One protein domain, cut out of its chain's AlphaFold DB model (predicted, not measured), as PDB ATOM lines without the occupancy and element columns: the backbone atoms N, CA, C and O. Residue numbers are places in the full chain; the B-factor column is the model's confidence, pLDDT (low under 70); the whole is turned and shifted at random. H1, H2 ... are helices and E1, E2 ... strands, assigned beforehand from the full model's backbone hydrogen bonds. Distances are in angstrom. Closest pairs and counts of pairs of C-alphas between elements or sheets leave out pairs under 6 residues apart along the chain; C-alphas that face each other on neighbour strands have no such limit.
ATOM      1  N   LYS A   8     -39.968 136.908 -20.789       88.38
ATOM      2  CA  LYS A   8     -40.989 136.586 -19.784       88.38
ATOM      3  C   LYS A   8     -41.087 137.675 -18.720       88.38
ATOM      4  O   LYS A   8     -40.088 138.031 -18.097       88.38
ATOM      5  N   LEU A   9     -42.306 138.135 -18.468       84.75
ATOM      6  CA  LEU A   9     -42.673 138.928 -17.304       84.75
ATOM      7  C   LEU A   9     -43.171 137.973 -16.216       84.75
ATOM      8  O   LEU A   9     -44.235 137.369 -16.352       84.75
ATOM      9  N   ILE A  10     -42.378 137.802 -15.160       85.94
ATOM     10  CA  ILE A  10     -42.732 136.941 -14.027       85.94
ATOM     11  C   ILE A  10     -43.540 137.764 -13.031       85.94
ATOM     12  O   ILE A  10     -43.080 138.804 -12.558       85.94
ATOM     13  N   HIS A  11     -44.726 137.271 -12.694       80.50
ATOM     14  CA  HIS A  11     -45.564 137.867 -11.662       80.50
ATOM     15  C   HIS A  11     -45.127 137.330 -10.299       80.50
ATOM     16  O   HIS A  11     -45.092 136.120 -10.079       80.50
ATOM     17  N   VAL A  12     -44.776 138.226  -9.379       83.06
ATOM     18  CA  VAL A  12     -44.475 137.880  -7.984       83.06
ATOM     19  C   VAL A  12     -45.560 138.503  -7.126       83.06
ATOM     20  O   VAL A  12     -45.817 139.702  -7.222       83.06
ATOM     21  N   LYS A  13     -46.224 137.682  -6.311       82.62
ATOM     22  CA  LYS A  13     -47.249 138.171  -5.388       82.62
ATOM     23  C   LYS A  13     -46.582 139.057  -4.338       82.62
ATOM     24  O   LYS A  13     -45.603 138.647  -3.718       82.62
ATOM     25  N   ASP A  14     -47.123 140.255  -4.152       85.31
ATOM     26  CA  ASP A  14     -46.758 141.122  -3.033       85.31
ATOM     27  C   ASP A  14     -47.143 140.448  -1.705       85.31
ATOM     28  O   ASP A  14     -48.101 139.673  -1.652       85.31
ATOM     29  N   GLU A  15     -46.438 140.746  -0.615       85.12
ATOM     30  CA  GLU A  15     -46.758 140.195   0.713       85.12
ATOM     31  C   GLU A  15     -48.178 140.555   1.177       85.12
ATOM     32  O   GLU A  15     -48.784 139.839   1.973       85.12
ATOM     33  N   ARG A  16     -48.727 141.663   0.667       79.19
ATOM     34  CA  ARG A  16     -50.085 142.138   0.952       79.19
ATOM     35  C   ARG A  16     -51.102 141.691  -0.093       79.19
ATOM     36  O   ARG A  16     -52.246 142.138  -0.051       79.19
ATOM     37  N   PHE A  17     -50.704 140.849  -1.044       77.56
ATOM     38  CA  PHE A  17     -51.609 140.341  -2.060       77.56
ATOM     39  C   PHE A  17     -52.687 139.460  -1.423       77.56
ATOM     40  O   PHE A  17     -52.398 138.456  -0.768       77.56
ATOM     41  N   ILE A  18     -53.946 139.817  -1.655       71.56
ATOM     42  CA  ILE A  18     -55.096 139.016  -1.245       71.56
ATOM     43  C   ILE A  18     -55.526 138.195  -2.457       71.56
ATOM     44  O   ILE A  18     -55.866 138.750  -3.498       71.56
ATOM     45  N   ASN A  19     -55.502 136.867  -2.326       71.81
ATOM     46  CA  ASN A  19     -56.092 136.003  -3.343       71.81
ATOM     47  C   ASN A  19     -57.616 136.073  -3.214       71.81
ATOM     48  O   ASN A  19     -58.160 135.791  -2.144       71.81
ATOM     49  N   GLU A  20     -58.293 136.392  -4.310       64.88
ATOM     50  CA  GLU A  20     -59.729 136.176  -4.421       64.88
ATOM     51  C   GLU A  20     -59.985 134.700  -4.723       64.88
ATOM     52  O   GLU A  20     -59.378 134.105  -5.615       64.88
ATOM     53  N   TYR A  21     -60.867 134.096  -3.934       75.06
ATOM     54  CA  TYR A  21     -61.232 132.696  -4.048       75.06
ATOM     55  C   TYR A  21     -62.710 132.595  -4.402       75.06
ATOM     56  O   TYR A  21     -63.550 133.150  -3.694       75.06
ATOM     57  N   ALA A  22     -63.030 131.868  -5.469       69.00
ATOM     58  CA  ALA A  22     -64.408 131.557  -5.814       69.00
ATOM     59  C   ALA A  22     -64.763 130.186  -5.236       69.00
ATOM     60  O   ALA A  22     -64.340 129.151  -5.760       69.00
ATOM     61  N   ASP A  23     -65.523 130.183  -4.143       77.44
ATOM     62  CA  ASP A  23     -66.117 128.954  -3.629       77.44
ATOM     63  C   ASP A  23     -67.202 128.487  -4.607       77.44
ATOM     64  O   ASP A  23     -68.096 129.245  -4.991       77.44
ATOM     65  N   GLN A  24     -67.110 127.233  -5.034       71.69
ATOM     66  CA  GLN A  24     -68.022 126.637  -5.992       71.69
ATOM     67  C   GLN A  24     -68.633 125.351  -5.463       71.69
ATOM     68  O   GLN A  24     -67.957 124.475  -4.918       71.69
ATOM     69  N   VAL A  25     -69.925 125.205  -5.740       81.56
ATOM     70  CA  VAL A  25     -70.673 123.971  -5.521       81.56
ATOM     71  C   VAL A  25     -71.043 123.399  -6.881       81.56
ATOM     72  O   VAL A  25     -71.811 124.007  -7.623       81.56
ATOM     73  N   ILE A  26     -70.500 122.228  -7.209       82.50
ATOM     74  CA  ILE A  26     -70.884 121.476  -8.405       82.50
ATOM     75  C   ILE A  26     -71.808 120.344  -7.967       82.50
ATOM     76  O   ILE A  26     -71.441 119.533  -7.117       82.50
ATOM     77  N   GLY A  27     -73.001 120.288  -8.554       82.88
ATOM     78  CA  GLY A  27     -73.977 119.236  -8.304       82.88
ATOM     79  C   GLY A  27     -74.379 118.529  -9.589       82.88
ATOM     80  O   GLY A  27     -74.688 119.187 -10.579       82.88
ATOM     81  N   PHE A  28     -74.419 117.198  -9.573       85.44
ATOM     82  CA  PHE A  28     -75.005 116.420 -10.664       85.44
ATOM     83  C   PHE A  28     -75.817 115.237 -10.136       85.44
ATOM     84  O   PHE A  28     -75.472 114.607  -9.134       85.44
ATOM     85  N   GLY A  29     -76.922 114.945 -10.822       84.31
ATOM     86  CA  GLY A  29     -77.717 113.745 -10.593       84.31
ATOM     87  C   GLY A  29     -77.199 112.592 -11.446       84.31
ATOM     88  O   GLY A  29     -76.838 112.789 -12.605       84.31
ATOM     89  N   PHE A  30     -77.181 111.387 -10.892       85.50
ATOM     90  CA  PHE A  30     -76.853 110.174 -11.630       85.50
ATOM     91  C   PHE A  30     -77.749 109.023 -11.180       85.50
ATOM     92  O   PHE A  30     -78.087 108.891 -10.004       85.50
ATOM     93  N   ALA A  31     -78.153 108.180 -12.124       80.50
ATOM     94  CA  ALA A  31     -78.911 106.974 -11.830       80.50
ATOM     95  C   ALA A  31     -77.966 105.771 -11.835       80.50
ATOM     96  O   ALA A  31     -77.267 105.518 -12.814       80.50
ATOM     97  N   SER A  32     -77.958 105.023 -10.735       74.62
ATOM     98  CA  SER A  32     -77.523 103.627 -10.751       74.62
ATOM     99  C   SER A  32     -78.730 102.746 -11.081       74.62
ATOM    100  O   SER A  32     -79.868 103.181 -10.915       74.62
ATOM    101  N   THR A  33     -78.510 101.511 -11.534       78.38
ATOM    102  CA  THR A  33     -79.562 100.585 -12.005       78.38
ATOM    103  C   THR A  33     -80.743 100.378 -11.044       78.38
ATOM    104  O   THR A  33     -81.799  99.945 -11.493       78.38
ATOM    105  N   ALA A  34     -80.593 100.695  -9.754       78.31
ATOM    106  CA  ALA A  34     -81.633 100.557  -8.737       78.31
ATOM    107  C   ALA A  34     -82.063 101.881  -8.073       78.31
ATOM    108  O   ALA A  34     -83.064 101.897  -7.362       78.31
ATOM    109  N   GLU A  35     -81.321 102.980  -8.252       83.81
ATOM    110  CA  GLU A  35     -81.537 104.190  -7.450       83.81
ATOM    111  C   GLU A  35     -80.946 105.451  -8.096       83.81
ATOM    112  O   GLU A  35     -79.797 105.451  -8.558       83.81
ATOM    113  N   ALA A  36     -81.720 106.542  -8.058       88.50
ATOM    114  CA  ALA A  36     -81.267 107.889  -8.390       88.50
ATOM    115  C   ALA A  36     -80.518 108.523  -7.209       88.50
ATOM    116  O   ALA A  36     -81.010 108.565  -6.078       88.50
ATOM    117  N   LYS A  37     -79.329 109.050  -7.488       89.44
ATOM    118  CA  LYS A  37     -78.421 109.657  -6.519       89.44
ATOM    119  C   LYS A  37     -78.005 111.041  -6.992       89.44
ATOM    120  O   LYS A  37     -78.075 111.355  -8.181       89.44
ATOM    121  N   ILE A  38     -77.554 111.862  -6.057       89.12
ATOM    122  CA  ILE A  38     -76.873 113.117  -6.361       89.12
ATOM    123  C   ILE A  38     -75.450 113.066  -5.822       89.12
ATOM    124  O   ILE A  38     -75.191 112.446  -4.787       89.12
ATOM    125  N   ALA A  39     -74.539 113.728  -6.522       89.50
ATOM    126  CA  ALA A  39     -73.209 114.051  -6.037       89.50
ATOM    127  C   ALA A  39     -73.096 115.571  -5.909       89.50
ATOM    128  O   ALA A  39     -73.452 116.297  -6.836       89.50
ATOM    129  N   LEU A  40     -72.601 116.034  -4.763       88.25
ATOM    130  CA  LEU A  40     -72.284 117.432  -4.492       88.25
ATOM    131  C   LEU A  40     -70.796 117.532  -4.184       88.25
ATOM    132  O   LEU A  40     -70.309 116.833  -3.296       88.25
ATOM    133  N   THR A  41     -70.090 118.400  -4.899       87.69
ATOM    134  CA  THR A  41     -68.678 118.692  -4.656       87.69
ATOM    135  C   THR A  41     -68.513 120.159  -4.303       87.69
ATOM    136  O   THR A  41     -68.864 121.039  -5.090       87.69
ATOM    137  N   PHE A  42     -67.965 120.400  -3.118       86.94
ATOM    138  CA  PHE A  42     -67.547 121.710  -2.646       86.94
ATOM    139  C   PHE A  42     -66.075 121.873  -2.978       86.94
ATOM    140  O   PHE A  42     -65.230 121.112  -2.500       86.94
ATOM    141  N   GLY A  43     -65.776 122.861  -3.805       87.00
ATOM    142  CA  GLY A  43     -64.415 123.154  -4.202       87.00
ATOM    143  C   GLY A  43     -64.184 124.642  -4.340       87.00
ATOM    144  O   GLY A  43     -65.092 125.457  -4.193       87.00
ATOM    145  N   ARG A  44     -62.938 124.983  -4.618       85.38
ATOM    146  CA  ARG A  44     -62.492 126.346  -4.845       85.38
ATOM    147  C   ARG A  44     -61.643 126.375  -6.090       85.38
ATOM    148  O   ARG A  44     -60.670 125.623  -6.197       85.38
ATOM    149  N   ASP A  45     -62.015 127.261  -6.994       82.88
ATOM    150  CA  ASP A  45     -61.232 127.504  -8.189       82.88
ATOM    151  C   ASP A  45     -60.172 128.565  -7.883       82.88
ATOM    152  O   ASP A  45     -60.407 129.546  -7.171       82.88
ATOM    153  N   LEU A  46     -58.975 128.327  -8.406       82.31
ATOM    154  CA  LEU A  46     -57.792 129.154  -8.259       82.31
ATOM    155  C   LEU A  46     -57.293 129.499  -9.655       82.31
ATOM    156  O   LEU A  46     -56.925 128.609 -10.418       82.31
ATOM    157  N   ALA A  47     -57.257 130.788  -9.972       82.38
ATOM    158  CA  ALA A  47     -56.617 131.285 -11.180       82.38
ATOM    159  C   ALA A  47     -55.204 131.770 -10.837       82.38
ATOM    160  O   ALA A  47     -55.018 132.588  -9.933       82.38
ATOM    161  N   GLU A  48     -54.200 131.264 -11.548       82.12
ATOM    162  CA  GLU A  48     -52.802 131.638 -11.361       82.12
ATOM    163  C   GLU A  48     -52.181 132.054 -12.696       82.12
ATOM    164  O   GLU A  48     -52.050 131.251 -13.618       82.12
ATOM    165  N   ILE A  49     -51.764 133.318 -12.790       83.56
ATOM    166  CA  ILE A  49     -50.939 133.813 -13.895       83.56
ATOM    167  C   ILE A  49     -49.480 133.642 -13.474       83.56
ATOM    168  O   ILE A  49     -48.994 134.333 -12.582       83.56
ATOM    169  N   LYS A  50     -48.780 132.694 -14.099       82.38
ATOM    170  CA  LYS A  50     -47.366 132.401 -13.822       82.38
ATOM    171  C   LYS A  50     -46.448 133.408 -14.501       82.38
ATOM    172  O   LYS A  50     -45.467 133.858 -13.913       82.38
ATOM    173  N   HIS A  51     -46.733 133.706 -15.765       83.56
ATOM    174  CA  HIS A  51     -45.971 134.669 -16.545       83.56
ATOM    175  C   HIS A  51     -46.753 135.164 -17.758       83.56
ATOM    176  O   HIS A  51     -47.588 134.458 -18.319       83.56
ATOM    177  N   GLU A  52     -46.398 136.359 -18.202       88.25
ATOM    178  CA  GLU A  52     -46.762 136.890 -19.513       88.25
ATOM    179  C   GLU A  52     -45.499 136.994 -20.370       88.25
ATOM    180  O   GLU A  52     -44.379 136.866 -19.864       88.25
ATOM    181  N   ILE A  53     -45.655 137.220 -21.671       90.50
ATOM    182  CA  ILE A  53     -44.527 137.511 -22.560       90.50
ATOM    183  C   ILE A  53     -44.659 138.909 -23.148       90.50
ATOM    184  O   ILE A  53     -45.758 139.355 -23.476       90.50
ATOM    185  N   PHE A  54     -43.530 139.591 -23.316       90.19
ATOM    186  CA  PHE A  54     -43.470 140.758 -24.183       90.19
ATOM    187  C   PHE A  54     -43.492 140.289 -25.632       90.19
ATOM    188  O   PHE A  54     -42.616 139.537 -26.052       90.19
ATOM    189  N   LYS A  55     -44.494 140.740 -26.382       89.56
ATOM    190  CA  LYS A  55     -44.606 140.522 -27.819       89.56
ATOM    191  C   LYS A  55     -44.401 141.838 -28.549       89.56
ATOM    192  O   LYS A  55     -45.066 142.825 -28.228       89.56
ATOM    193  N   GLU A  56     -43.502 141.865 -29.521       89.69
ATOM    194  CA  GLU A  56     -43.298 143.059 -30.341       89.69
ATOM    195  C   GLU A  56     -44.525 143.310 -31.238       89.69
ATOM    196  O   GLU A  56     -44.932 142.455 -32.028       89.69
ATOM    197  N   ALA A  57     -45.161 144.472 -31.077       88.44
ATOM    198  CA  ALA A  57     -46.330 144.895 -31.856       88.44
ATOM    199  C   ALA A  57     -45.941 145.814 -33.028       88.44
ATOM    200  O   ALA A  57     -46.603 145.826 -34.064       88.44
ATOM    201  N   ALA A  58     -44.859 146.572 -32.861       87.94
ATOM    202  CA  ALA A  58     -44.197 147.385 -33.877       87.94
ATOM    203  C   ALA A  58     -42.716 147.544 -33.479       87.94
ATOM    204  O   ALA A  58     -42.410 147.324 -32.308       87.94
ATOM    205  N   PRO A  59     -41.806 147.951 -34.386       89.19
ATOM    206  CA  PRO A  59     -40.382 148.074 -34.073       89.19
ATOM    207  C   PRO A  59     -40.119 148.898 -32.802       89.19
ATOM    208  O   PRO A  59     -40.368 150.104 -32.772       89.19
ATOM    209  N   GLY A  60     -39.638 148.240 -31.746       85.06
ATOM    210  CA  GLY A  60     -39.356 148.845 -30.440       85.06
ATOM    211  C   GLY A  60     -40.570 149.075 -29.524       85.06
ATOM    212  O   GLY A  60     -40.400 149.610 -28.428       85.06
ATOM    213  N   ALA A  61     -41.774 148.668 -29.929       87.12
ATOM    214  CA  ALA A  61     -43.002 148.751 -29.142       87.12
ATOM    215  C   ALA A  61     -43.490 147.346 -28.755       87.12
ATOM    216  O   ALA A  61     -43.890 146.551 -29.608       87.12
ATOM    217  N   PHE A  62     -43.493 147.057 -27.453       88.44
ATOM    218  CA  PHE A  62     -43.872 145.758 -26.900       88.44
ATOM    219  C   PHE A  62     -45.216 145.834 -26.175       88.44
ATOM    220  O   PHE A  62     -45.488 146.796 -25.460       88.44
ATOM    221  N   GLN A  63     -46.025 144.790 -26.327       90.94
ATOM    222  CA  GLN A  63     -47.256 144.567 -25.569       90.94
ATOM    223  C   GLN A  63     -47.131 143.281 -24.752       90.94
ATOM    224  O   GLN A  63     -46.487 142.328 -25.194       90.94
ATOM    225  N   THR A  64     -47.735 143.236 -23.568       90.06
ATOM    226  CA  THR A  64     -47.814 141.997 -22.790       90.06
ATOM    227  C   THR A  64     -48.917 141.113 -23.355       90.06
ATOM    228  O   THR A  64     -50.025 141.567 -23.641       90.06
ATOM    229  N   VAL A  65     -48.597 139.841 -23.564       88.38
ATOM    230  CA  VAL A  65     -49.543 138.836 -24.044       88.38
ATOM    231  C   VAL A  65     -49.488 137.643 -23.105       88.38
ATOM    232  O   VAL A  65     -48.411 137.146 -22.767       88.38
ATOM    233  N   MET A  66     -50.662 137.177 -22.687       85.12
ATOM    234  CA  MET A  66     -50.793 135.939 -21.932       85.12
ATOM    235  C   MET A  66     -50.705 134.750 -22.894       85.12
ATOM    236  O   MET A  66     -51.311 134.761 -23.965       85.12
ATOM    237  N   THR A  67     -49.926 133.739 -22.523       85.56
ATOM    238  CA  THR A  67     -49.820 132.478 -23.272       85.56
ATOM    239  C   THR A  67     -50.541 131.373 -22.515       85.56
ATOM    240  O   THR A  67     -50.689 131.471 -21.297       85.56
ATOM    241  N   ASP A  68     -50.942 130.308 -23.210       83.56
ATOM    242  CA  ASP A  68     -51.631 129.168 -22.590       83.56
ATOM    243  C   ASP A  68     -50.789 128.511 -21.479       83.56
ATOM    244  O   ASP A  68     -51.324 128.064 -20.472       83.56
ATOM    245  N   GLU A  69     -49.456 128.510 -21.604       82.12
ATOM    246  CA  GLU A  69     -48.531 128.016 -20.567       82.12
ATOM    247  C   GLU A  69     -48.330 129.006 -19.402       82.12
ATOM    248  O   GLU A  69     -47.826 128.647 -18.331       82.12
ATOM    249  N   GLY A  70     -48.675 130.275 -19.623       80.31
ATOM    250  CA  GLY A  70     -48.550 131.375 -18.669       80.31
ATOM    251  C   GLY A  70     -49.705 131.467 -17.678       80.31
ATOM    252  O   GLY A  70     -49.601 132.215 -16.706       80.31
ATOM    253  N   PHE A  71     -50.767 130.690 -17.888       83.00
ATOM    254  CA  PHE A  71     -51.990 130.714 -17.101       83.00
ATOM    255  C   PHE A  71     -52.396 129.302 -16.681       83.00
ATOM    256  O   PHE A  71     -52.381 128.369 -17.476       83.00
ATOM    257  N   GLU A  72     -52.775 129.136 -15.419       84.56
ATOM    258  CA  GLU A  72     -53.277 127.870 -14.904       84.56
ATOM    259  C   GLU A  72     -54.551 128.099 -14.092       84.56
ATOM    260  O   GLU A  72     -54.598 128.957 -13.209       84.56
ATOM    261  N   ILE A  73     -55.573 127.289 -14.371       84.44
ATOM    262  CA  ILE A  73     -56.747 127.157 -13.510       84.44
ATOM    263  C   ILE A  73     -56.593 125.856 -12.737       84.44
ATOM    264  O   ILE A  73     -56.519 124.777 -13.327       84.44
ATOM    265  N   LYS A  74     -56.566 125.957 -11.411       84.69
ATOM    266  CA  LYS A  74     -56.572 124.808 -10.506       84.69
ATOM    267  C   LYS A  74     -57.901 124.754  -9.785       84.69
ATOM    268  O   LYS A  74     -58.436 125.782  -9.382       84.69
ATOM    269  N   ARG A  75     -58.382 123.540  -9.547       82.56
ATOM    270  CA  ARG A  75     -59.509 123.290  -8.658       82.56
ATOM    271  C   ARG A  75     -59.032 122.510  -7.447       82.56
ATOM    272  O   ARG A  75     -58.354 121.496  -7.590       82.56
ATOM    273  N   VAL A  76     -59.396 122.987  -6.264       85.38
ATOM    274  CA  VAL A  76     -59.209 122.257  -5.011       85.38
ATOM    275  C   VAL A  76     -60.576 121.795  -4.539       85.38
ATOM    276  O   VAL A  76     -61.400 122.616  -4.144       85.38
ATOM    277  N   ASP A  77     -60.813 120.488  -4.584       86.00
ATOM    278  CA  ASP A  77     -62.015 119.887  -4.014       86.00
ATOM    279  C   ASP A  77     -61.791 119.626  -2.522       86.00
ATOM    280  O   ASP A  77     -60.873 118.906  -2.129       86.00
ATOM    281  N   PHE A  78     -62.626 120.231  -1.680       85.06
ATOM    282  CA  PHE A  78     -62.541 120.084  -0.227       85.06
ATOM    283  C   PHE A  78     -63.406 118.943   0.287       85.06
ATOM    284  O   PHE A  78     -63.044 118.277   1.256       85.06
ATOM    285  N   ALA A  79     -64.564 118.731  -0.337       83.38
ATOM    286  CA  ALA A  79     -65.472 117.670   0.055       83.38
ATOM    287  C   ALA A  79     -66.378 117.248  -1.099       83.38
ATOM    288  O   ALA A  79     -66.957 118.088  -1.789       83.38
ATOM    289  N   THR A  80     -66.565 115.937  -1.233       86.56
ATOM    290  CA  THR A  80     -67.546 115.338  -2.138       86.56
ATOM    291  C   THR A  80     -68.480 114.450  -1.333       86.56
ATOM    292  O   THR A  80     -68.039 113.552  -0.618       86.56
ATOM    293  N   PHE A  81     -69.781 114.684  -1.474       86.88
ATOM    294  CA  PHE A  81     -70.819 113.894  -0.828       86.88
ATOM    295  C   PHE A  81     -71.732 113.287  -1.879       86.88
ATOM    296  O   PHE A  81     -72.169 113.965  -2.809       86.88
ATOM    297  N   THR A  82     -72.066 112.013  -1.698       89.69
ATOM    298  CA  THR A  82     -73.085 111.330  -2.496       89.69
ATOM    299  C   THR A  82     -74.243 110.933  -1.603       89.69
ATOM    300  O   THR A  82     -74.020 110.381  -0.526       89.69
ATOM    301  N   MET A  83     -75.471 111.158  -2.055       91.31
ATOM    302  CA  MET A  83     -76.668 110.757  -1.316       91.31
ATOM    303  C   MET A  83     -77.783 110.318  -2.260       91.31
ATOM    304  O   MET A  83     -77.759 110.634  -3.453       91.31
ATOM    305  N   SER A  84     -78.756 109.579  -1.731       92.69
ATOM    306  CA  SER A  84     -79.975 109.257  -2.470       92.69
ATOM    307  C   SER A  84     -80.761 110.527  -2.789       92.69
ATOM    308  O   SER A  84     -80.662 111.536  -2.084       92.69
ATOM    309  N   LEU A  85     -81.584 110.477  -3.837       89.19
ATOM    310  CA  LEU A  85     -82.470 111.592  -4.164       89.19
ATOM    311  C   LEU A  85     -83.420 111.931  -3.001       89.19
ATOM    312  O   LEU A  85     -83.680 113.102  -2.743       89.19
ATOM    313  N   GLU A  86     -83.895 110.930  -2.257       91.00
ATOM    314  CA  GLU A  86     -84.750 111.156  -1.086       91.00
ATOM    315  C   GLU A  86     -84.019 111.938   0.017       91.00
ATOM    316  O   GLU A  86     -84.559 112.903   0.561       91.00
ATOM    317  N   ALA A  87     -82.771 111.567   0.321       91.25
ATOM    318  CA  ALA A  87     -81.954 112.291   1.292       91.25
ATOM    319  C   ALA A  87     -81.673 113.733   0.835       91.25
ATOM    320  O   ALA A  87     -81.719 114.651   1.652       91.25
ATOM    321  N   ALA A  88     -81.465 113.946  -0.467       89.94
ATOM    322  CA  ALA A  88     -81.276 115.273  -1.046       89.94
ATOM    323  C   ALA A  88     -82.499 116.183  -0.879       89.94
ATOM    324  O   ALA A  88     -82.354 117.357  -0.538       89.94
ATOM    325  N   VAL A  89     -83.706 115.645  -1.085       91.38
ATOM    326  CA  VAL A  89     -84.960 116.387  -0.882       91.38
ATOM    327  C   VAL A  89     -85.099 116.810   0.580       91.38
ATOM    328  O   VAL A  89     -85.365 117.978   0.853       91.38
ATOM    329  N   ARG A  90     -84.830 115.900   1.525       93.56
ATOM    330  CA  ARG A  90     -84.861 116.218   2.962       93.56
ATOM    331  C   ARG A  90     -83.817 117.273   3.345       93.56
ATOM    332  O   ARG A  90     -84.118 118.165   4.133       93.56
ATOM    333  N   LEU A  91     -82.611 117.196   2.774       90.44
ATOM    334  CA  LEU A  91     -81.560 118.193   2.990       90.44
ATOM    335  C   LEU A  91     -81.980 119.575   2.476       90.44
ATOM    336  O   LEU A  91     -81.803 120.559   3.188       90.44
ATOM    337  N   ARG A  92     -82.569 119.657   1.277       91.25
ATOM    338  CA  ARG A  92     -83.106 120.910   0.723       91.25
ATOM    339  C   ARG A  92     -84.118 121.547   1.675       91.25
ATOM    340  O   ARG A  92     -84.015 122.736   1.955       91.25
ATOM    341  N   ASP A  93     -85.078 120.766   2.161       94.62
ATOM    342  CA  ASP A  93     -86.152 121.283   3.013       94.62
ATOM    343  C   ASP A  93     -85.606 121.799   4.352       94.62
ATOM    344  O   ASP A  93     -85.977 122.888   4.791       94.62
ATOM    345  N   LEU A  94     -84.651 121.075   4.948       92.69
ATOM    346  CA  LEU A  94     -83.941 121.517   6.148       92.69
ATOM    347  C   LEU A  94     -83.168 122.825   5.909       92.69
ATOM    348  O   LEU A  94     -83.261 123.744   6.719       92.69
ATOM    349  N   LEU A  95     -82.414 122.922   4.810       89.69
ATOM    350  CA  LEU A  95     -81.635 124.121   4.487       89.69
ATOM    351  C   LEU A  95     -82.538 125.337   4.258       89.69
ATOM    352  O   LEU A  95     -82.255 126.401   4.802       89.69
ATOM    353  N   ASN A  96     -83.641 125.175   3.526       90.81
ATOM    354  CA  ASN A  96     -84.624 126.241   3.332       90.81
ATOM    355  C   ASN A  96     -85.204 126.705   4.670       90.81
ATOM    356  O   ASN A  96     -85.199 127.897   4.955       90.81
ATOM    357  N   GLN A  97     -85.596 125.770   5.541       92.50
ATOM    358  CA  GLN A  97     -86.092 126.104   6.875       92.50
ATOM    359  C   GLN A  97     -85.052 126.875   7.705       92.50
ATOM    360  O   GLN A  97     -85.392 127.831   8.399       92.50
ATOM    361  N   MET A  98     -83.779 126.474   7.654       90.50
ATOM    362  CA  MET A  98     -82.702 127.182   8.353       90.50
ATOM    363  C   MET A  98     -82.495 128.595   7.804       90.50
ATOM    364  O   MET A  98     -82.311 129.523   8.591       90.50
ATOM    365  N   ILE A  99     -82.543 128.769   6.482       88.44
ATOM    366  CA  ILE A  99     -82.411 130.074   5.822       88.44
ATOM    367  C   ILE A  99     -83.579 130.983   6.211       88.44
ATOM    368  O   ILE A  99     -83.344 132.104   6.667       88.44
ATOM    369  N   ASP A 100     -84.811 130.485   6.125       90.00
ATOM    370  CA  ASP A 100     -86.020 131.227   6.492       90.00
ATOM    371  C   ASP A 100     -85.972 131.685   7.959       90.00
ATOM    372  O   ASP A 100     -86.315 132.824   8.283       90.00
ATOM    373  N   ASN A 101     -85.456 130.831   8.848       85.75
ATOM    374  CA  ASN A 101     -85.252 131.165  10.257       85.75
ATOM    375  C   ASN A 101     -84.074 132.126  10.484       85.75
ATOM    376  O   ASN A 101     -84.117 132.930  11.411       85.75
ATOM    377  N   SER A 102     -83.032 132.087   9.648       78.50
ATOM    378  CA  SER A 102     -81.876 132.992   9.750       78.50
ATOM    379  C   SER A 102     -82.202 134.437   9.356       78.50
ATOM    380  O   SER A 102     -81.541 135.364   9.821       78.50
ATOM    381  N   GLY A 103     -83.262 134.642   8.564       61.06
ATOM    382  CA  GLY A 103     -83.826 135.963   8.274       61.06
ATOM    383  C   GLY A 103     -84.429 136.659   9.502       61.06
ATOM    384  O   GLY A 103     -84.665 137.867   9.472       61.06
ATOM    385  N   GLN A 104     -84.635 135.934  10.609       58.03
ATOM    386  CA  GLN A 104     -84.898 136.517  11.923       58.03
ATOM    387  C   GLN A 104     -83.556 136.781  12.610       58.03
ATOM    388  O   GLN A 104     -83.062 135.953  13.374       58.03
TER     389      GLN A 104
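This is residues 8 to 104 of the 108 residues of an uncharacterized protein of Pseudomonas stutzeri (UniProt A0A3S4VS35). The model is a long, twisted ribbon of antiparallel strands, with a helix, H1, that turns away from one end and mostly sticks out. The longer stretch of the ribbon is the twisted sheet E2 - E3 - E6; at its other end E3 runs on into E4 of a small second sheet, E1 - E4 - E5. Residues 13 to 18, in the link from E1 to E2, stand free as a loose arch. The printed part has 97 residues with six named strands and then one named helix, in the order E1, E2, E3, E4, E5, E6, H1, and its class is mixed, helices and strands. It is extended, with a radius of gyration of the C-alphas of 22.1 A, and flat in outline, spanning 66 by 43 by 22 A.

Begin at E1, residues 8 to 10, an edge strand and the antiparallel neighbour of E4, residues 51 to 58; look for N 9 and O 52, 2.8 A apart. On the other side of E4 is E5, residues 61 to 66, its partner in a hairpin, with N 55 and O 63 at 2.8 A. E2, residues 22 to 32, and E3, residues 35 to 49, form the other hairpin, antiparallel at 152 degrees, with N 24 and O 43 at 2.8 A. E3 is the inner strand of its sheet, and it runs on into E4 across residue 50, at 58 degrees. Beside E3 is E6, residues 71 to 84, antiparallel at 161 degrees, with N 46 and O 74 at 2.8 A; E6 bends by 55 degrees at residue 78. H1, residues 85 to 102, is on the sheet E2 - E3 - E6 but only grazes it, with residues 85 to 91; its closest C-alpha pair with E3 is Lys 37 and Leu 85, 5.1 A. In H1 every O i to N i+4 pair is within hydrogen-bond range. H1 is apart from E1, E4 and E5.

Find C-alpha 8 at (-40.989, 136.586, -19.784), where the short E1 begins. E2 covers 31.2 A from first to last C-alpha, and E3, the longest strand by residues, 43.1 A from C-alpha 35 at (-81.537, 104.190, -7.450). E4 covers 21.6 A, E5 16.6 A and E6 38.2 A. H1 then runs 25.5 A to C-alpha 102 at (-81.876, 132.992, 9.750).

The C-alphas farthest apart, of Ala 34 and Pro 59, are 67.8 A apart. The printed part has no cut. The link from E1 to E2, 11 residues, is long; the other links are tight. Mean pLDDT of the printed part is 84.6, with residues 20, 22 and 103 to 104 under 70.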